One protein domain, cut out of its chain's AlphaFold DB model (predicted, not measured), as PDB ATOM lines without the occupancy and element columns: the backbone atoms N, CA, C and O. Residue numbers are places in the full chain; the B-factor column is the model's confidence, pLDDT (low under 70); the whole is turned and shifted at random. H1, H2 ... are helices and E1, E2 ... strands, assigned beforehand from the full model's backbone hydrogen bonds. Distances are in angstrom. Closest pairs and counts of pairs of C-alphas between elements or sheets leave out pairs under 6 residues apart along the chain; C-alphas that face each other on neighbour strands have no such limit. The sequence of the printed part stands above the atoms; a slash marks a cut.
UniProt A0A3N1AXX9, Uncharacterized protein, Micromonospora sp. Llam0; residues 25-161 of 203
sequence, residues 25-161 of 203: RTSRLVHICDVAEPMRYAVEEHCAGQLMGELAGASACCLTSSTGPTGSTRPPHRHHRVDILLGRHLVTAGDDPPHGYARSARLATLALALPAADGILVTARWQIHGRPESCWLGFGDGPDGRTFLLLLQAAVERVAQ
ATOM      1  N   ARG A  25     147.267 132.887 129.577       87.56
ATOM      2  CA  ARG A  25     146.025 132.790 130.343       87.56
ATOM      3  C   ARG A  25     145.238 134.081 130.246       87.56
ATOM      4  O   ARG A  25     145.790 135.169 130.384       87.56
ATOM      5  N   THR A  26     143.939 133.949 130.040       90.44
ATOM      6  CA  THR A  26     143.007 135.072 130.091       90.44
ATOM      7  C   THR A  26     141.843 134.675 130.976       90.44
ATOM      8  O   THR A  26     141.136 133.712 130.678       90.44
ATOM      9  N   SER A  27     141.664 135.416 132.063       94.56
ATOM     10  CA  SER A  27     140.569 135.213 133.004       94.56
ATOM     11  C   SER A  27     139.533 136.315 132.896       94.56
ATOM     12  O   SER A  27     139.858 137.463 132.593       94.56
ATOM     13  N   ARG A  28     138.283 135.940 133.157       96.75
ATOM     14  CA  ARG A  28     137.131 136.831 133.206       96.75
ATOM     15  C   ARG A  28     136.269 136.513 134.415       96.75
ATOM     16  O   ARG A  28     135.967 135.341 134.657       96.75
ATOM     17  N   LEU A  29     135.825 137.547 135.119       97.06
ATOM     18  CA  LEU A  29     134.737 137.402 136.082       97.06
ATOM     19  C   LEU A  29     133.424 137.271 135.310       97.06
ATOM     20  O   LEU A  29     133.158 138.033 134.379       97.06
ATOM     21  N   VAL A  30     132.630 136.268 135.661       96.25
ATOM     22  CA  VAL A  30     131.406 135.913 134.932       96.25
ATOM     23  C   VAL A  30     130.278 135.578 135.897       96.25
ATOM     24  O   VAL A  30     130.526 135.235 137.056       96.25
ATOM     25  N   HIS A  31     129.033 135.641 135.425       94.12
ATOM     26  CA  HIS A  31     127.925 135.023 136.141       94.12
ATOM     27  C   HIS A  31     127.926 133.510 135.878       94.12
ATOM     28  O   HIS A  31     128.365 133.055 134.822       94.12
ATOM     29  N   ILE A  32     127.402 132.697 136.804       89.88
ATOM     30  CA  ILE A  32     127.356 131.237 136.601       89.88
ATOM     31  C   ILE A  32     126.549 130.842 135.352       89.88
ATOM     32  O   ILE A  32     126.857 129.857 134.685       89.88
ATOM     33  N   CYS A  33     125.548 131.646 134.989       89.88
ATOM     34  CA  CYS A  33     124.752 131.443 133.777       89.88
ATOM     35  C   CYS A  33     125.562 131.613 132.482       89.88
ATOM     36  O   CYS A  33     125.167 131.040 131.469       89.88
ATOM     37  N   ASP A  34     126.685 132.336 132.525       91.56
ATOM     38  CA  ASP A  34     127.564 132.572 131.372       91.56
ATOM     39  C   ASP A  34     128.585 131.436 131.168       91.56
ATOM     40  O   ASP A  34     129.311 131.413 130.173       91.56
ATOM     41  N   VAL A  35     128.670 130.491 132.113       89.94
ATOM     42  CA  VAL A  35     129.522 129.303 131.992       89.94
ATOM     43  C   VAL A  35     128.891 128.332 130.997       89.94
ATOM     44  O   VAL A  35     127.690 128.063 131.052       89.94
ATOM     45  N   ALA A  36     129.716 127.790 130.096       89.00
ATOM     46  CA  ALA A  36     129.280 126.843 129.076       89.00
ATOM     47  C   ALA A  36     128.535 125.650 129.697       89.00
ATOM     48  O   ALA A  36     128.966 125.093 130.707       89.00
ATOM     49  N   GLU A  37     127.437 125.244 129.061       88.88
ATOM     50  CA  GLU A  37     126.494 124.261 129.602       88.88
ATOM     51  C   GLU A  37     127.138 122.937 130.048       88.88
ATOM     52  O   GLU A  37     126.851 122.525 131.172       88.88
ATOM     53  N   PRO A  38     128.069 122.307 129.295       87.38
ATOM     54  CA  PRO A  38     128.704 121.067 129.751       87.38
ATOM     55  C   PRO A  38     129.488 121.233 131.059       87.38
ATOM     56  O   PRO A  38     129.473 120.359 131.923       87.38
ATOM     57  N   MET A  39     130.155 122.377 131.229       89.62
ATOM     58  CA  MET A  39     130.932 122.682 132.429       89.62
ATOM     59  C   MET A  39     130.016 123.056 133.595       89.62
ATOM     60  O   MET A  39     130.249 122.620 134.720       89.62
ATOM     61  N   ARG A  40     128.948 123.818 133.329       91.25
ATOM     62  CA  ARG A  40     127.932 124.145 134.334       91.25
ATOM     63  C   ARG A  40     127.250 122.881 134.857       91.25
ATOM     64  O   ARG A  40     127.162 122.724 136.067       91.25
ATOM     65  N   TYR A  41     126.869 121.961 133.972       89.44
ATOM     66  CA  TYR A  41     126.276 120.677 134.348       89.44
ATOM     67  C   TYR A  41     127.204 119.859 135.259       89.44
ATOM     68  O   TYR A  41     126.777 119.404 136.316       89.44
ATOM     69  N   ALA A  42     128.493 119.747 134.914       90.06
ATOM     70  CA  ALA A  42     129.471 119.046 135.751       90.06
ATOM     71  C   ALA A  42     129.613 119.683 137.148       90.06
ATOM     72  O   ALA A  42     129.737 118.987 138.156       90.06
ATOM     73  N   VAL A  43     129.573 121.018 137.225       92.50
ATOM     74  CA  VAL A  43     129.590 121.747 138.500       92.50
ATOM     75  C   VAL A  43     128.310 121.489 139.302       92.50
ATOM     76  O   VAL A  43     128.400 121.271 140.510       92.50
ATOM     77  N   GLU A  44     127.138 121.525 138.666       92.50
ATOM     78  CA  GLU A  44     125.838 121.275 139.305       92.50
ATOM     79  C   GLU A  44     125.766 119.861 139.884       92.50
ATOM     80  O   GLU A  44     125.455 119.699 141.066       92.50
ATOM     81  N   GLU A  45     126.128 118.855 139.086       90.88
ATOM     82  CA  GLU A  45     126.180 117.453 139.504       90.88
ATOM     83  C   GLU A  45     127.121 117.272 140.704       90.88
ATOM     84  O   GLU A  45     126.751 116.676 141.722       90.88
ATOM     85  N   HIS A  46     128.316 117.866 140.634       91.75
ATOM     86  CA  HIS A  46     129.292 117.816 141.720       91.75
ATOM     87  C   HIS A  46     128.785 118.501 142.995       91.75
ATOM     88  O   HIS A  46     128.890 117.942 144.090       91.75
ATOM     89  N   CYS A  47     128.200 119.696 142.879       91.94
ATOM     90  CA  CYS A  47     127.672 120.437 144.026       91.94
ATOM     91  C   CYS A  47     126.492 119.714 144.686       91.94
ATOM     92  O   CYS A  47     126.410 119.697 145.920       91.94
ATOM     93  N   ALA A  48     125.621 119.086 143.889       90.44
ATOM     94  CA  ALA A  48     124.521 118.261 144.380       90.44
ATOM     95  C   ALA A  48     125.045 117.028 145.133       90.44
ATOM     96  O   ALA A  48     124.631 116.779 146.267       90.44
ATOM     97  N   GLY A  49     126.022 116.314 144.561       88.25
ATOM     98  CA  GLY A  49     126.638 115.141 145.191       88.25
ATOM     99  C   GLY A  49     127.384 115.447 146.497       88.25
ATOM    100  O   GLY A  49     127.495 114.581 147.364       88.25
ATOM    101  N   GLN A  50     127.871 116.679 146.668       87.56
ATOM    102  CA  GLN A  50     128.608 117.126 147.857       87.56
ATOM    103  C   GLN A  50     127.770 117.974 148.837       87.56
ATOM    104  O   GLN A  50     128.308 118.432 149.849       87.56
ATOM    105  N   LEU A  51     126.472 118.181 148.566       87.38
ATOM    106  CA  LEU A  51     125.541 118.978 149.385       87.38
ATOM    107  C   LEU A  51     126.035 120.417 149.649       87.38
ATOM    108  O   LEU A  51     125.989 120.920 150.774       87.38
ATOM    109  N   MET A  52     126.543 121.082 148.609       87.19
ATOM    110  CA  MET A  52     127.241 122.373 148.725       87.19
ATOM    111  C   MET A  52     126.327 123.606 148.654       87.19
ATOM    112  O   MET A  52     126.797 124.721 148.885       87.19
ATOM    113  N   GLY A  53     125.038 123.401 148.377       84.25
ATOM    114  CA  GLY A  53     124.058 124.455 148.119       84.25
ATOM    115  C   GLY A  53     123.877 124.744 146.628       84.25
ATOM    116  O   GLY A  53     124.493 124.108 145.776       84.25
ATOM    117  N   GLU A  54     123.001 125.700 146.323       88.00
ATOM    118  CA  GLU A  54     122.673 126.090 144.950       88.00
ATOM    119  C   GLU A  54     123.726 127.025 144.357       88.00
ATOM    120  O   GLU A  54     124.198 127.952 145.020       88.00
ATOM    121  N   LEU A  55     124.036 126.847 143.071       88.12
ATOM    122  CA  LEU A  55     125.012 127.686 142.373       88.12
ATOM    123  C   LEU A  55     124.612 129.158 142.260       88.12
ATOM    124  O   LEU A  55     125.489 130.008 142.132       88.12
ATOM    125  N   ALA A  56     123.321 129.477 142.368       87.69
ATOM    126  CA  ALA A  56     122.848 130.857 142.463       87.69
ATOM    127  C   ALA A  56     123.426 131.600 143.688       87.69
ATOM    128  O   ALA A  56     123.484 132.825 143.696       87.69
ATOM    129  N   GLY A  57     123.895 130.868 144.706       88.94
ATOM    130  CA  GLY A  57     124.598 131.413 145.868       88.94
ATOM    131  C   GLY A  57     126.105 131.627 145.668       88.94
ATOM    132  O   GLY A  57     126.805 131.917 146.644       88.94
ATOM    133  N   ALA A  58     126.638 131.444 144.455       93.75
ATOM    134  CA  ALA A  58     128.043 131.704 144.166       93.75
ATOM    135  C   ALA A  58     128.371 133.193 144.355       93.75
ATOM    136  O   ALA A  58     127.749 134.072 143.767       93.75
ATOM    137  N   SER A  59     129.384 133.473 145.172       94.62
ATOM    138  CA  SER A  59     129.834 134.842 145.459       94.62
ATOM    139  C   SER A  59     130.766 135.409 144.388       94.62
ATOM    140  O   SER A  59     130.888 136.624 144.262       94.62
ATOM    141  N   ALA A  60     131.426 134.537 143.624       96.56
ATOM    142  CA  ALA A  60     132.236 134.892 142.468       96.56
ATOM    143  C   ALA A  60     132.463 133.657 141.591       96.56
ATOM    144  O   ALA A  60     132.678 132.561 142.120       96.56
ATOM    145  N   CYS A  61     132.497 133.858 140.274       96.94
ATOM    146  CA  CYS A  61     132.919 132.861 139.296       96.94
ATOM    147  C   CYS A  61     133.988 133.474 138.388       96.94
ATOM    148  O   CYS A  61     133.815 134.584 137.881       96.94
ATOM    149  N   CYS A  62     135.078 132.749 138.165       96.38
ATOM    150  CA  CYS A  62     136.158 133.156 137.278       96.38
ATOM    151  C   CYS A  62     136.366 132.100 136.200       96.38
ATOM    152  O   CYS A  62     136.796 130.984 136.490       96.38
ATOM    153  N   LEU A  63     136.082 132.464 134.952       95.44
ATOM    154  CA  LEU A  63     136.368 131.637 133.788       95.44
ATOM    155  C   LEU A  63     137.770 131.964 133.279       95.44
ATOM    156  O   LEU A  63     138.071 133.116 132.979       95.44
ATOM    157  N   THR A  64     138.609 130.947 133.152       93.38
ATOM    158  CA  THR A  64     139.991 131.052 132.691       93.38
ATOM    159  C   THR A  64     140.177 130.229 131.430       93.38
ATOM    160  O   THR A  64     139.968 129.017 131.434       93.38
ATOM    161  N   SER A  65     140.623 130.879 130.361       90.56
ATOM    162  CA  SER A  65     141.109 130.218 129.153       90.56
ATOM    163  C   SER A  65     142.626 130.156 129.188       90.56
ATOM    164  O   SER A  65     143.285 131.186 129.318       90.56
ATOM    165  N   SER A  66     143.174 128.954 129.055       87.44
ATOM    166  CA  SER A  66     144.612 128.707 128.983       87.44
ATOM    167  C   SER A  66     144.950 128.164 127.600       87.44
ATOM    168  O   SER A  66     144.314 127.220 127.135       87.44
ATOM    169  N   THR A  67     145.933 128.761 126.932       84.50
ATOM    170  CA  THR A  67     146.458 128.271 125.649       84.50
ATOM    171  C   THR A  67     147.905 127.852 125.837       84.50
ATOM    172  O   THR A  67     148.697 128.630 126.377       84.50
ATOM    173  N   GLY A  68     148.229 126.626 125.416       75.19
ATOM    174  CA  GLY A  68     149.574 126.070 125.548       75.19
ATOM    175  C   GLY A  68     150.641 126.896 124.820       75.19
ATOM    176  O   GLY A  68     150.304 127.681 123.925       75.19
ATOM    177  N   PRO A  69     151.925 126.722 125.177       68.12
ATOM    178  CA  PRO A  69     153.023 127.470 124.575       68.12
ATOM    179  C   PRO A  69     153.051 127.331 123.049       68.12
ATOM    180  O   PRO A  69     152.881 126.244 122.485       68.12
ATOM    181  N   THR A  70     153.283 128.454 122.369       57.72
ATOM    182  CA  THR A  70     153.488 128.491 120.918       57.72
ATOM    183  C   THR A  70     154.833 127.835 120.581       57.72
ATOM    184  O   THR A  70     155.844 128.128 121.209       57.72
ATOM    185  N   GLY A  71     154.850 126.904 119.619       56.47
ATOM    186  CA  GLY A  71     156.061 126.163 119.221       56.47
ATOM    187  C   GLY A  71     156.104 124.682 119.622       56.47
ATOM    188  O   GLY A  71     157.060 123.989 119.283       56.47
ATOM    189  N   SER A  72     155.067 124.168 120.292       61.59
ATOM    190  CA  SER A  72     154.851 122.722 120.426       61.59
ATOM    191  C   SER A  72     154.620 122.073 119.051       61.59
ATOM    192  O   SER A  72     153.946 122.641 118.192       61.59
ATOM    193  N   THR A  73     155.131 120.854 118.845       58.25
ATOM    194  CA  THR A  73     154.830 120.021 117.659       58.25
ATOM    195  C   THR A  73     153.365 119.582 117.600       58.25
ATOM    196  O   THR A  73     152.903 119.066 116.583       58.25
ATOM    197  N   ARG A  74     152.621 119.788 118.691       58.28
ATOM    198  CA  ARG A  74     151.197 119.497 118.826       58.28
ATOM    199  C   ARG A  74     150.399 120.805 118.733       58.28
ATOM    200  O   ARG A  74     150.867 121.812 119.268       58.28
ATOM    201  N   PRO A  75     149.208 120.815 118.097       54.94
ATOM    202  CA  PRO A  75     148.364 122.004 118.073       54.94
ATOM    203  C   PRO A  75     148.162 122.538 119.496       54.94
ATOM    204  O   PRO A  75     148.001 121.729 120.414       54.94
ATOM    205  N   PRO A  76     148.185 123.869 119.698       62.19
ATOM    206  CA  PRO A  76     148.048 124.448 121.022       62.19
ATOM    207  C   PRO A  76     146.723 123.994 121.627       62.19
ATOM    208  O   PRO A  76     145.645 124.311 121.118       62.19
ATOM    209  N   HIS A  77     146.815 123.222 122.704       71.00
ATOM    210  CA  HIS A  77     145.646 122.798 123.447       71.00
ATOM    211  C   HIS A  77     145.078 124.014 124.179       71.00
ATOM    212  O   HIS A  77     145.804 124.756 124.849       71.00
ATOM    213  N   ARG A  78     143.780 124.249 123.981       78.25
ATOM    214  CA  ARG A  78     143.018 125.231 124.743       78.25
ATOM    215  C   ARG A  78     142.279 124.499 125.840       78.25
ATOM    216  O   ARG A  78     141.620 123.504 125.564       78.25
ATOM    217  N   HIS A  79     142.408 125.024 127.046       84.06
ATOM    218  CA  HIS A  79     141.746 124.512 128.231       84.06
ATOM    219  C   HIS A  79     140.917 125.636 128.832       84.06
ATOM    220  O   HIS A  79     141.422 126.748 129.041       84.06
ATOM    221  N   HIS A  80     139.654 125.356 129.109       88.81
ATOM    222  CA  HIS A  80     138.763 126.236 129.840       88.81
ATOM    223  C   HIS A  80     138.558 125.677 131.244       88.81
ATOM    224  O   HIS A  80     138.222 124.512 131.440       88.81
ATOM    225  N   ARG A  81     138.747 126.538 132.241       92.69
ATOM    226  CA  ARG A  81     138.529 126.220 133.651       92.69
ATOM    227  C   ARG A  81     137.644 127.282 134.274       92.69
ATOM    228  O   ARG A  81     137.889 128.465 134.059       92.69
ATOM    229  N   VAL A  82     136.663 126.887 135.068       95.12
ATOM    230  CA  VAL A  82     135.916 127.789 135.940       95.12
ATOM    231  C   VAL A  82     136.282 127.527 137.395       95.12
ATOM    232  O   VAL A  82     136.309 126.383 137.845       95.12
ATOM    233  N   ASP A  83     136.553 128.601 138.129       95.81
ATOM    234  CA  ASP A  83     136.747 128.589 139.575       95.81
ATOM    235  C   ASP A  83     135.612 129.374 140.240       95.81
ATOM    236  O   ASP A  83     135.294 130.491 139.832       95.81
ATOM    237  N   ILE A  84     134.975 128.787 141.251       96.88
ATOM    238  CA  ILE A  84     133.731 129.284 141.848       96.88
ATOM    239  C   ILE A  84     133.879 129.336 143.367       96.88
ATOM    240  O   ILE A  84     134.177 128.329 144.015       96.88
ATOM    241  N   LEU A  85     133.616 130.508 143.946       96.62
ATOM    242  CA  LEU A  85     133.506 130.696 145.392       96.62
ATOM    243  C   LEU A  85     132.053 130.492 145.827       96.62
ATOM    244  O   LEU A  85     131.244 131.425 145.788       96.62
ATOM    245  N   LEU A  86     131.732 129.273 146.265       95.31
ATOM    246  CA  LEU A  86     130.387 128.861 146.664       95.31
ATOM    247  C   LEU A  86     130.311 128.628 148.177       95.31
ATOM    248  O   LEU A  86     130.762 127.604 148.702       95.31
ATOM    249  N   GLY A  87     129.724 129.587 148.894       91.69
ATOM    250  CA  GLY A  87     129.569 129.527 150.346       91.69
ATOM    251  C   GLY A  87     130.908 129.341 151.072       91.69
ATOM    252  O   GLY A  87     131.694 130.274 151.204       91.69
ATOM    253  N   ARG A  88     131.156 128.126 151.578       93.12
ATOM    254  CA  ARG A  88     132.387 127.743 152.301       93.12
ATOM    255  C   ARG A  88     133.352 126.900 151.472       93.12
ATOM    256  O   ARG A  88     134.234 126.250 152.038       93.12
ATOM    257  N   HIS A  89     133.183 126.888 150.159       94.94
ATOM    258  CA  HIS A  89     133.948 126.031 149.276       94.94
ATOM    259  C   HIS A  89     134.507 126.793 148.083       94.94
ATOM    260  O   HIS A  89     133.905 127.746 147.589       94.94
ATOM    261  N   LEU A  90     135.654 126.314 147.615       95.69
ATOM    262  CA  LEU A  90     136.152 126.573 146.276       95.69
ATOM    263  C   LEU A  90     135.782 125.365 145.414       95.69
ATOM    264  O   LEU A  90     136.107 124.233 145.785       95.69
ATOM    265  N   VAL A  91     135.105 125.603 144.294       95.25
ATOM    266  CA  VAL A  91     134.832 124.599 143.259       95.25
ATOM    267  C   VAL A  91     135.641 124.959 142.027       95.25
ATOM    268  O   VAL A  91     135.613 126.103 141.592       95.25
ATOM    269  N   THR A  92     136.337 123.983 141.464       93.81
ATOM    270  CA  THR A  92     137.075 124.120 140.212       93.81
ATOM    271  C   THR A  92     136.560 123.075 139.242       93.81
ATOM    272  O   THR A  92     136.526 121.890 139.578       93.81
ATOM    273  N   ALA A  93     136.197 123.498 138.040       92.25
ATOM    274  CA  ALA A  93     135.809 122.607 136.960       92.25
ATOM    275  C   ALA A  93     136.503 122.998 135.662       92.25
ATOM    276  O   ALA A  93     136.852 124.161 135.476       92.25
ATOM    277  N   GLY A  94     136.718 122.044 134.767       90.06
ATOM    278  CA  GLY A  94     137.348 122.303 133.479       90.06
ATOM    279  C   GLY A  94     136.911 121.314 132.416       90.06
ATOM    280  O   GLY A  94     136.252 120.322 132.720       90.06
ATOM    281  N   ASP A  95     137.260 121.603 131.170       80.25
ATOM    282  CA  ASP A  95     136.851 120.848 129.984       80.25
ATOM    283  C   ASP A  95     137.925 119.880 129.457       80.25
ATOM    284  O   ASP A  95     137.947 119.565 128.267       80.25
ATOM    285  N   ASP A  96     138.792 119.370 130.341       69.56
ATOM    286  CA  ASP A  96     139.851 118.428 129.964       69.56
ATOM    287  C   ASP A  96     139.270 117.173 129.283       69.56
ATOM    288  O   ASP A  96     138.513 116.420 129.895       69.56
ATOM    289  N   PRO A  97     139.614 116.884 128.015       51.78
ATOM    290  CA  PRO A  97     139.149 115.672 127.351       51.78
ATOM    291  C   PRO A  97     139.703 114.406 128.034       51.78
ATOM    292  O   PRO A  97     140.861 114.405 128.461       51.78
ATOM    293  N   PRO A  98     138.957 113.284 128.069       52.97
ATOM    294  CA  PRO A  98     137.683 113.039 127.383       52.97
ATOM    295  C   PRO A  98     136.424 113.473 128.154       52.97
ATOM    296  O   PRO A  98     135.335 113.425 127.583       52.97
ATOM    297  N   HIS A  99     136.541 113.894 129.413       61.06
ATOM    298  CA  HIS A  99     135.402 114.275 130.245       61.06
ATOM    299  C   HIS A  99     135.758 115.495 131.079       61.06
ATOM    300  O   HIS A  99     136.740 115.464 131.817       61.06
ATOM    301  N   GLY A 100     134.912 116.527 131.009       72.62
ATOM    302  CA  GLY A 100     135.021 117.644 131.932       72.62
ATOM    303  C   GLY A 100     135.047 117.147 133.378       72.62
ATOM    304  O   GLY A 100     134.414 116.145 133.721       72.62
ATOM    305  N   TYR A 101     135.813 117.825 134.220       85.56
ATOM    306  CA  TYR A 101     135.938 117.489 135.633       85.56
ATOM    307  C   TYR A 101     135.323 118.592 136.479       85.56
ATOM    308  O   TYR A 101     135.306 119.755 136.081       85.56
ATOM    309  N   ALA A 102     134.885 118.238 137.680       90.19
ATOM    310  CA  ALA A 102     134.572 119.176 138.742       90.19
ATOM    311  C   ALA A 102     135.156 118.627 140.041       90.19
ATOM    312  O   ALA A 102     135.068 117.435 140.316       90.19
ATOM    313  N   ARG A 103     135.803 119.485 140.825       90.88
ATOM    314  CA  ARG A 103     136.346 119.157 142.144       90.88
ATOM    315  C   ARG A 103     136.114 120.315 143.092       90.88
ATOM    316  O   ARG A 103     136.034 121.465 142.678       90.88
ATOM    317  N   SER A 104     136.067 120.029 144.383       93.56
ATOM    318  CA  SER A 104     135.872 121.053 145.404       93.56
ATOM    319  C   SER A 104     136.769 120.837 146.606       93.56
ATOM    320  O   SER A 104     137.202 119.718 146.904       93.56
ATOM    321  N   ALA A 105     137.008 121.919 147.331       93.06
ATOM    322  CA  ALA A 105     137.641 121.897 148.634       93.06
ATOM    323  C   ALA A 105     136.964 122.906 149.568       93.06
ATOM    324  O   ALA A 105     136.444 123.939 149.142       93.06
ATOM    325  N   ARG A 106     136.957 122.600 150.869       93.31
ATOM    326  CA  ARG A 106     136.479 123.529 151.900       93.31
ATOM    327  C   ARG A 106     137.495 124.645 152.071       93.31
ATOM    328  O   ARG A 106     138.654 124.352 152.323       93.31
ATOM    329  N   LEU A 107     137.057 125.901 152.065       93.81
ATOM    330  CA  LEU A 107     137.933 127.063 152.278       93.81
ATOM    331  C   LEU A 107     138.752 126.950 153.576       93.81
ATOM    332  O   LEU A 107     139.903 127.357 153.613       93.81
ATOM    333  N   ALA A 108     138.195 126.320 154.617       90.69
ATOM    334  CA  ALA A 108     138.877 126.100 155.894       90.69
ATOM    335  C   ALA A 108     140.067 125.119 155.822       90.69
ATOM    336  O   ALA A 108     140.811 124.999 156.790       90.69
ATOM    337  N   THR A 109     140.224 124.378 154.721       89.88
ATOM    338  CA  THR A 109     141.347 123.453 154.501       89.88
ATOM    339  C   THR A 109     142.322 123.949 153.438       89.88
ATOM    340  O   THR A 109     143.279 123.236 153.133       89.88
ATOM    341  N   LEU A 110     142.089 125.136 152.865       91.12
ATOM    342  CA  LEU A 110     142.962 125.726 151.858       91.12
ATOM    343  C   LEU A 110     144.173 126.378 152.528       91.12
ATOM    344  O   LEU A 110     144.033 127.263 153.369       91.12
ATOM    345  N   ALA A 111     145.359 125.984 152.084       90.25
ATOM    346  CA  ALA A 111     146.592 126.728 152.268       90.25
ATOM    347  C   ALA A 111     146.978 127.354 150.925       90.25
ATOM    348  O   ALA A 111     147.128 126.660 149.916       90.25
ATOM    349  N   LEU A 112     147.108 128.677 150.920       89.38
ATOM    350  CA  LEU A 112     147.494 129.458 149.752       89.38
ATOM    351  C   LEU A 112     148.975 129.827 149.892       89.38
ATOM    352  O   LEU A 112     149.346 130.478 150.868       89.38
ATOM    353  N   ALA A 113     149.823 129.420 148.947       85.12
ATOM    354  CA  ALA A 113     151.188 129.948 148.875       85.12
ATOM    355  C   ALA A 113     151.190 131.251 148.064       85.12
ATOM    356  O   ALA A 113     150.344 131.410 147.188       85.12
ATOM    357  N   LEU A 114     152.111 132.173 148.384       67.38
ATOM    358  CA  LEU A 114     152.188 133.534 147.823       67.38
ATOM    359  C   LEU A 114     151.815 133.580 146.327       67.38
ATOM    360  O   LEU A 114     152.348 132.777 145.555       67.38
ATOM    361  N   PRO A 115     150.923 134.498 145.909       64.50
ATOM    362  CA  PRO A 115     150.524 134.592 144.514       64.50
ATOM    363  C   PRO A 115     151.740 134.949 143.653       64.50
ATOM    364  O   PRO A 115     152.480 135.885 143.965       64.50
ATOM    365  N   ALA A 116     151.938 134.212 142.562       67.19
ATOM    366  CA  ALA A 116     152.759 134.707 141.466       67.19
ATOM    367  C   ALA A 116     151.965 135.766 140.689       67.19
ATOM    368  O   ALA A 116     150.763 135.947 140.896       67.19
ATOM    369  N   ALA A 117     152.628 136.461 139.766       69.06
ATOM    370  CA  ALA A 117     151.986 137.490 138.949       69.06
ATOM    371  C   ALA A 117     150.772 136.975 138.143       69.06
ATOM    372  O   ALA A 117     149.917 137.779 137.773       69.06
ATOM    373  N   ASP A 118     150.695 135.664 137.887       75.44
ATOM    374  CA  ASP A 118     149.720 135.025 137.002       75.44
ATOM    375  C   ASP A 118     148.877 133.919 137.668       75.44
ATOM    376  O   ASP A 118     148.123 133.224 136.976       75.44
ATOM    377  N   GLY A 119     148.990 133.708 138.983       82.94
ATOM    378  CA  GLY A 119     148.307 132.599 139.645       82.94
ATOM    379  C   GLY A 119     148.692 132.367 141.101       82.94
ATOM    380  O   GLY A 119     149.419 133.145 141.714       82.94
ATOM    381  N   ILE A 120     148.182 131.273 141.659       84.19
ATOM    382  CA  ILE A 120     148.413 130.888 143.051       84.19
ATOM    383  C   ILE A 120     148.515 129.369 143.196       84.19
ATOM    384  O   ILE A 120     147.782 128.615 142.551       84.19
ATOM    385  N   LEU A 121     149.409 128.903 144.070       85.25
ATOM    386  CA  LEU A 121     149.463 127.492 144.439       85.25
ATOM    387  C   LEU A 121     148.485 127.253 145.590       85.25
ATOM    388  O   LEU A 121     148.615 127.858 146.657       85.25
ATOM    389  N   VAL A 122     147.523 126.359 145.368       86.25
ATOM    390  CA  VAL A 122     146.513 125.981 146.357       86.25
ATOM    391  C   VAL A 122     146.777 124.564 146.828       86.25
ATOM    392  O   VAL A 122     146.702 123.619 146.045       86.25
ATOM    393  N   THR A 123     147.037 124.401 148.120       87.44
ATOM    394  CA  THR A 123     147.076 123.093 148.775       87.44
ATOM    395  C   THR A 123     145.794 122.904 149.560       87.44
ATOM    396  O   THR A 123     145.484 123.697 150.445       87.44
ATOM    397  N   ALA A 124     145.033 121.857 149.252       86.38
ATOM    398  CA  ALA A 124     143.778 121.592 149.941       86.38
ATOM    399  C   ALA A 124     143.452 120.103 149.981       86.38
ATOM    400  O   ALA A 124     143.947 119.304 149.186       86.38
ATOM    401  N   ARG A 125     142.568 119.713 150.903       86.44
ATOM    402  CA  ARG A 125     141.947 118.385 150.869       86.44
ATOM    403  C   ARG A 125     140.752 118.423 149.920       86.44
ATOM    404  O   ARG A 125     139.641 118.750 150.339       86.44
ATOM    405  N   TRP A 126     141.001 118.101 148.655       86.00
ATOM    406  CA  TRP A 126     139.968 118.007 147.625       86.00
ATOM    407  C   TRP A 126     139.022 116.841 147.928       86.00
ATOM    408  O   TRP A 126     139.472 115.752 148.299       86.00
ATOM    409  N   GLN A 127     137.711 117.062 147.797       79.75
ATOM    410  CA  GLN A 127     136.689 116.094 148.224       79.75
ATOM    411  C   GLN A 127     136.764 114.754 147.467       79.75
ATOM    412  O   GLN A 127     136.331 113.746 148.012       79.75
ATOM    413  N   ILE A 128     137.392 114.717 146.287       68.31
ATOM    414  CA  ILE A 128     137.574 113.498 145.478       68.31
ATOM    415  C   ILE A 128     138.720 112.616 145.998       68.31
ATOM    416  O   ILE A 128     138.641 111.395 145.929       68.31
ATOM    417  N   HIS A 129     139.778 113.203 146.567       61.12
ATOM    418  CA  HIS A 129     141.029 112.476 146.829       61.12
ATOM    419  C   HIS A 129     141.260 112.147 148.307       61.12
ATOM    420  O   HIS A 129     142.133 111.343 148.639       61.12
ATOM    421  N   GLY A 130     140.506 112.763 149.226       66.56
ATOM    422  CA  GLY A 130     140.565 112.486 150.668       66.56
ATOM    423  C   GLY A 130     141.912 112.794 151.347       66.56
ATOM    424  O   GLY A 130     141.993 112.761 152.573       66.56
ATOM    425  N   ARG A 131     142.958 113.136 150.595       76.38
ATOM    426  CA  ARG A 131     144.281 113.557 151.065       76.38
ATOM    427  C   ARG A 131     144.538 115.009 150.645       76.38
ATOM    428  O   ARG A 131     143.967 115.448 149.647       76.38
ATOM    429  N   PRO A 132     145.350 115.769 151.401       83.12
ATOM    430  CA  PRO A 132     145.819 117.072 150.952       83.12
ATOM    431  C   PRO A 132     146.626 116.928 149.666       83.12
ATOM    432  O   PRO A 132     147.539 116.106 149.591       83.12
ATOM    433  N   GLU A 133     146.288 117.734 148.673       85.81
ATOM    434  CA  GLU A 133     146.949 117.755 147.381       85.81
ATOM    435  C   GLU A 133     147.059 119.202 146.891       85.81
ATOM    436  O   GLU A 133     146.169 120.033 147.111       85.81
ATOM    437  N   SER A 134     148.196 119.507 146.271       85.56
ATOM    438  CA  SER A 134     148.503 120.831 145.742       85.56
ATOM    439  C   SER A 134     148.143 120.908 144.269       85.56
ATOM    440  O   SER A 134     148.503 120.012 143.513       85.56
ATOM    441  N   CYS A 135     147.493 121.990 143.856       84.00
ATOM    442  CA  CYS A 135     147.288 122.319 142.453       84.00
ATOM    443  C   CYS A 135     147.576 123.799 142.195       84.00
ATOM    444  O   CYS A 135     147.279 124.663 143.025       84.00
ATOM    445  N   TRP A 136     148.129 124.102 141.025       85.56
ATOM    446  CA  TRP A 136     148.302 125.479 140.579       85.56
ATOM    447  C   TRP A 136     147.002 126.015 139.974       85.56
ATOM    448  O   TRP A 136     146.440 125.406 139.061       85.56
ATOM    449  N   LEU A 137     146.539 127.168 140.451       88.25
ATOM    450  CA  LEU A 137     145.442 127.917 139.847       88.25
ATOM    451  C   LEU A 137     146.011 129.162 139.164       88.25
ATOM    452  O   LEU A 137     146.224 130.198 139.790       88.25
ATOM    453  N   GLY A 138     146.283 129.043 137.866       87.81
ATOM    454  CA  GLY A 138     146.652 130.182 137.023       87.81
ATOM    455  C   GLY A 138     145.425 130.993 136.612       87.81
ATOM    456  O   GLY A 138     144.441 130.392 136.187       87.81
ATOM    457  N   PHE A 139     145.502 132.320 136.709       88.62
ATOM    458  CA  PHE A 139     144.466 133.283 136.300       88.62
ATOM    459  C   PHE A 139     144.986 134.336 135.297       88.62
ATOM    460  O   PHE A 139     144.248 135.207 134.840       88.62
ATOM    461  N   GLY A 140     146.272 134.275 134.943       83.88
ATOM    462  CA  GLY A 140     146.905 135.327 134.150       83.88
ATOM    463  C   GLY A 140     147.079 136.623 134.944       83.88
ATOM    464  O   GLY A 140     146.747 136.713 136.126       83.88
ATOM    465  N   ASP A 141     147.630 137.635 134.286       81.81
ATOM    466  CA  ASP A 141     147.977 138.929 134.880       81.81
ATOM    467  C   ASP A 141     146.876 139.997 134.723       81.81
ATOM    468  O   ASP A 141     147.038 141.127 135.193       81.81
ATOM    469  N   GLY A 142     145.750 139.633 134.103       87.75
ATOM    470  CA  GLY A 142     144.598 140.502 133.881       87.75
ATOM    471  C   GLY A 142     143.852 140.908 135.166       87.75
ATOM    472  O   GLY A 142     143.937 140.229 136.195       87.75
ATOM    473  N   PRO A 143     143.078 142.011 135.121       91.88
ATOM    474  CA  PRO A 143     142.416 142.579 136.300       91.88
ATOM    475  C   PRO A 143     141.373 141.641 136.921       91.88
ATOM    476  O   PRO A 143     141.290 141.544 138.145       91.88
ATOM    477  N   ASP A 144     140.623 140.909 136.103       94.31
ATOM    478  CA  ASP A 144     139.592 139.978 136.570       94.31
ATOM    479  C   ASP A 144     140.195 138.796 137.335       94.31
ATOM    480  O   ASP A 144     139.732 138.457 138.425       94.31
ATOM    481  N   GLY A 145     141.280 138.216 136.808       91.19
ATOM    482  CA  GLY A 145     142.022 137.144 137.475       91.19
ATOM    483  C   GLY A 145     142.588 137.591 138.824       91.19
ATOM    484  O   GLY A 145     142.408 136.911 139.836       91.19
ATOM    485  N   ARG A 146     143.187 138.790 138.872       90.06
ATOM    486  CA  ARG A 146     143.659 139.407 140.125       90.06
ATOM    487  C   ARG A 146     142.525 139.660 141.114       90.06
ATOM    488  O   ARG A 146     142.682 139.401 142.304       90.06
ATOM    489  N   THR A 147     141.380 140.134 140.634       93.88
ATOM    490  CA  THR A 147     140.207 140.385 141.480       93.88
ATOM    491  C   THR A 147     139.698 139.084 142.094       93.88
ATOM    492  O   THR A 147     139.461 139.028 143.299       93.88
ATOM    493  N   PHE A 148     139.598 138.011 141.307       94.50
ATOM    494  CA  PHE A 148     139.205 136.705 141.831       94.50
ATOM    495  C   PHE A 148     140.198 136.165 142.870       94.50
ATOM    496  O   PHE A 148     139.776 135.663 143.912       94.50
ATOM    497  N   LEU A 149     141.506 136.316 142.634       91.69
ATOM    498  CA  LEU A 149     142.545 135.941 143.599       91.69
ATOM    499  C   LEU A 149     142.369 136.652 144.947       91.69
ATOM    500  O   LEU A 149     142.414 135.998 145.990       91.69
ATOM    501  N   LEU A 150     142.111 137.963 144.931       91.69
ATOM    502  CA  LEU A 150     141.845 138.740 146.145       91.69
ATOM    503  C   LEU A 150     140.565 138.272 146.855       91.69
ATOM    504  O   LEU A 150     140.552 138.133 148.079       91.69
ATOM    505  N   LEU A 151     139.499 137.975 146.105       94.88
ATOM    506  CA  LEU A 151     138.250 137.446 146.668       94.88
ATOM    507  C   LEU A 151     138.448 136.069 147.313       94.88
ATOM    508  O   LEU A 151     137.904 135.820 148.393       94.88
ATOM    509  N   LEU A 152     139.241 135.193 146.690       94.00
ATOM    510  CA  LEU A 152     139.592 133.882 147.233       94.00
ATOM    511  C   LEU A 152     140.394 134.025 148.531       94.00
ATOM    512  O   LEU A 152     140.041 133.396 149.528       94.00
ATOM    513  N   GLN A 153     141.424 134.876 148.545       91.88
ATOM    514  CA  GLN A 153     142.223 135.153 149.745       91.88
ATOM    515  C   GLN A 153     141.344 135.671 150.888       91.88
ATOM    516  O   GLN A 153     141.323 135.077 151.966       91.88
ATOM    517  N   ALA A 154     140.514 136.682 150.621       93.00
ATOM    518  CA  ALA A 154     139.582 137.222 151.609       93.00
ATOM    519  C   ALA A 154     138.551 136.180 152.082       93.00
ATOM    520  O   ALA A 154     138.093 136.214 153.224       93.00
ATOM    521  N   ALA A 155     138.125 135.251 151.222       94.50
ATOM    522  CA  ALA A 155     137.226 134.166 151.610       94.50
ATOM    523  C   ALA A 155     137.912 133.144 152.531       94.50
ATOM    524  O   ALA A 155     137.306 132.726 153.519       94.50
ATOM    525  N   VAL A 156     139.167 132.783 152.243       92.94
ATOM    526  CA  VAL A 156     139.981 131.891 153.084       92.94
ATOM    527  C   VAL A 156     140.273 132.535 154.442       92.94
ATOM    528  O   VAL A 156     140.060 131.904 155.476       92.94
ATOM    529  N   GLU A 157     140.656 133.811 154.474       91.44
ATOM    530  CA  GLU A 157     140.889 134.546 155.725       91.44
ATOM    531  C   GLU A 157     139.628 134.615 156.592       91.44
ATOM    532  O   GLU A 157     139.677 134.327 157.790       91.44
ATOM    533  N   ARG A 158     138.465 134.907 155.991       91.25
ATOM    534  CA  ARG A 158     137.181 134.962 156.712       91.25
ATOM    535  C   ARG A 158     136.809 133.650 157.395       91.25
ATOM    536  O   ARG A 158     136.182 133.681 158.451       91.25
ATOM    537  N   VAL A 159     137.145 132.500 156.806       91.25
ATOM    538  CA  VAL A 159     136.859 131.196 157.429       91.25
ATOM    539  C   VAL A 159     137.944 130.748 158.406       91.25
ATOM    540  O   VAL A 159     137.661 129.900 159.250       91.25
ATOM    541  N   ALA A 160     139.154 131.304 158.299       84.69
ATOM    542  CA  ALA A 160     140.250 131.067 159.235       84.69
ATOM    543  C   ALA A 160     140.088 131.864 160.538       84.69
ATOM    544  O   ALA A 160     140.589 131.439 161.581       84.69
ATOM    545  N   GLN A 161     139.378 132.999 160.508       81.25
ATOM    546  CA  GLN A 161     139.126 133.773 161.718       81.25
ATOM    547  C   GLN A 161     138.281 132.969 162.725       81.25
ATOM    548  O   GLN A 161     137.213 132.451 162.372       81.25
TER     549      GLN A 161
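This is residues 25 to 161 of the 203 residues of an uncharacterized protein of Micromonospora sp. Llam0 (UniProt A0A3N1AXX9). A twisted five-stranded sheet, E1 to E5, has helix H1 over one face, and over its other face lie helix H2 and a smaller three-stranded sheet, E6 to E8. The two sheets make a sandwich, partly face to face with their strands crossed, and H2 packs on both of them; residues 70 to 75, in the link from E2 to E3, stick out. The printed part has 137 residues, with two named helices and eight named strands in the order E1 H1 E2 E3 E4 E5 E6 E7 E8 H2, of the mixed class, helices and strands. The sheets run E1 E2 E3 E4 E5 and E6 E7 E8, both antiparallel. The whole is compact, with a radius of gyration of the C-alphas of 14.4 A, and spans 46 by 31 by 30 A.

Start at E1, residues 25 to 30, an edge strand of the larger sheet; its neighbour is E2, residues 58 to 67, with N 28 and O 63 2.8 A apart. E2 forms a hairpin with E3, residues 78 to 86, where you find N 64 and O 81 at 2.7 A. E3 forms a hairpin with E4, residues 89 to 94, with N 84 and O 91 at 2.8 A. E4 forms one with E5, residues 101 to 106, the other edge strand, with N 92 and O 103 at 2.8 A. E2 to E5 are a meander, each strand the antiparallel neighbour of the one before. H1, residues 37 to 49, is on this sheet at a height of 8.5 A, over E4 and E5; its closest C-alphas to E5 are those of Val 43 and Ala 102, 5.6 A. Go on to E6, residues 111 to 116, E7, residues 119 to 125, and E8, residues 132 to 138, a second meander of two hairpins. Look for N 113 and O 121 at 3.0 A, and N 135 and O 122 at 2.8 A. In the sandwich, two sheets face to face, the strands of the one stand at 60 degrees to those of the other; the closest C-alphas of E5 and E7 are those of Ala 105 and Arg 125, 6.0 A. H2, residues 143 to 160, is on the larger sheet on the opposite face from H1, at a height of 9.3 A, which gives three layers, helices on both faces of a sheet. The closest C-alphas of H2 and E1 are those of Gly 145 and Ser 27, 5.1 A. H2 is also on the smaller sheet, over E6 and E7 at a height of 9.8 A, two layers there. H1 and H2 are apart. In both helices every O i to N i+4 pair is within hydrogen-bond range.

Find C-alpha 25 at (146.025, 132.790, 130.343), where E1 begins and runs 15.6 A. H1 follows, 18.1 A long from C-alpha 37 at (126.494, 124.261, 129.602). Next come E2 at 26.3 A, E3 at 25.6 A, E4 at 16.6 A and E5 at 17.4 A. E6 measures 14.8 A, E7 19.2 A and E8 19.1 A. H2 runs 25.8 A and ends at C-alpha 160, at (140.250, 131.067, 159.235).

The two C-alphas farthest apart are those of Thr 73 and Gln 161, 48.8 A. The printed part has no cut, and no link is long. Residues 70 to 75 stand free. The mean pLDDT of the printed part is 85.6; it is under 70 at residues 69 to 76, 96 to 99, 114 to 117 and 128 to 130.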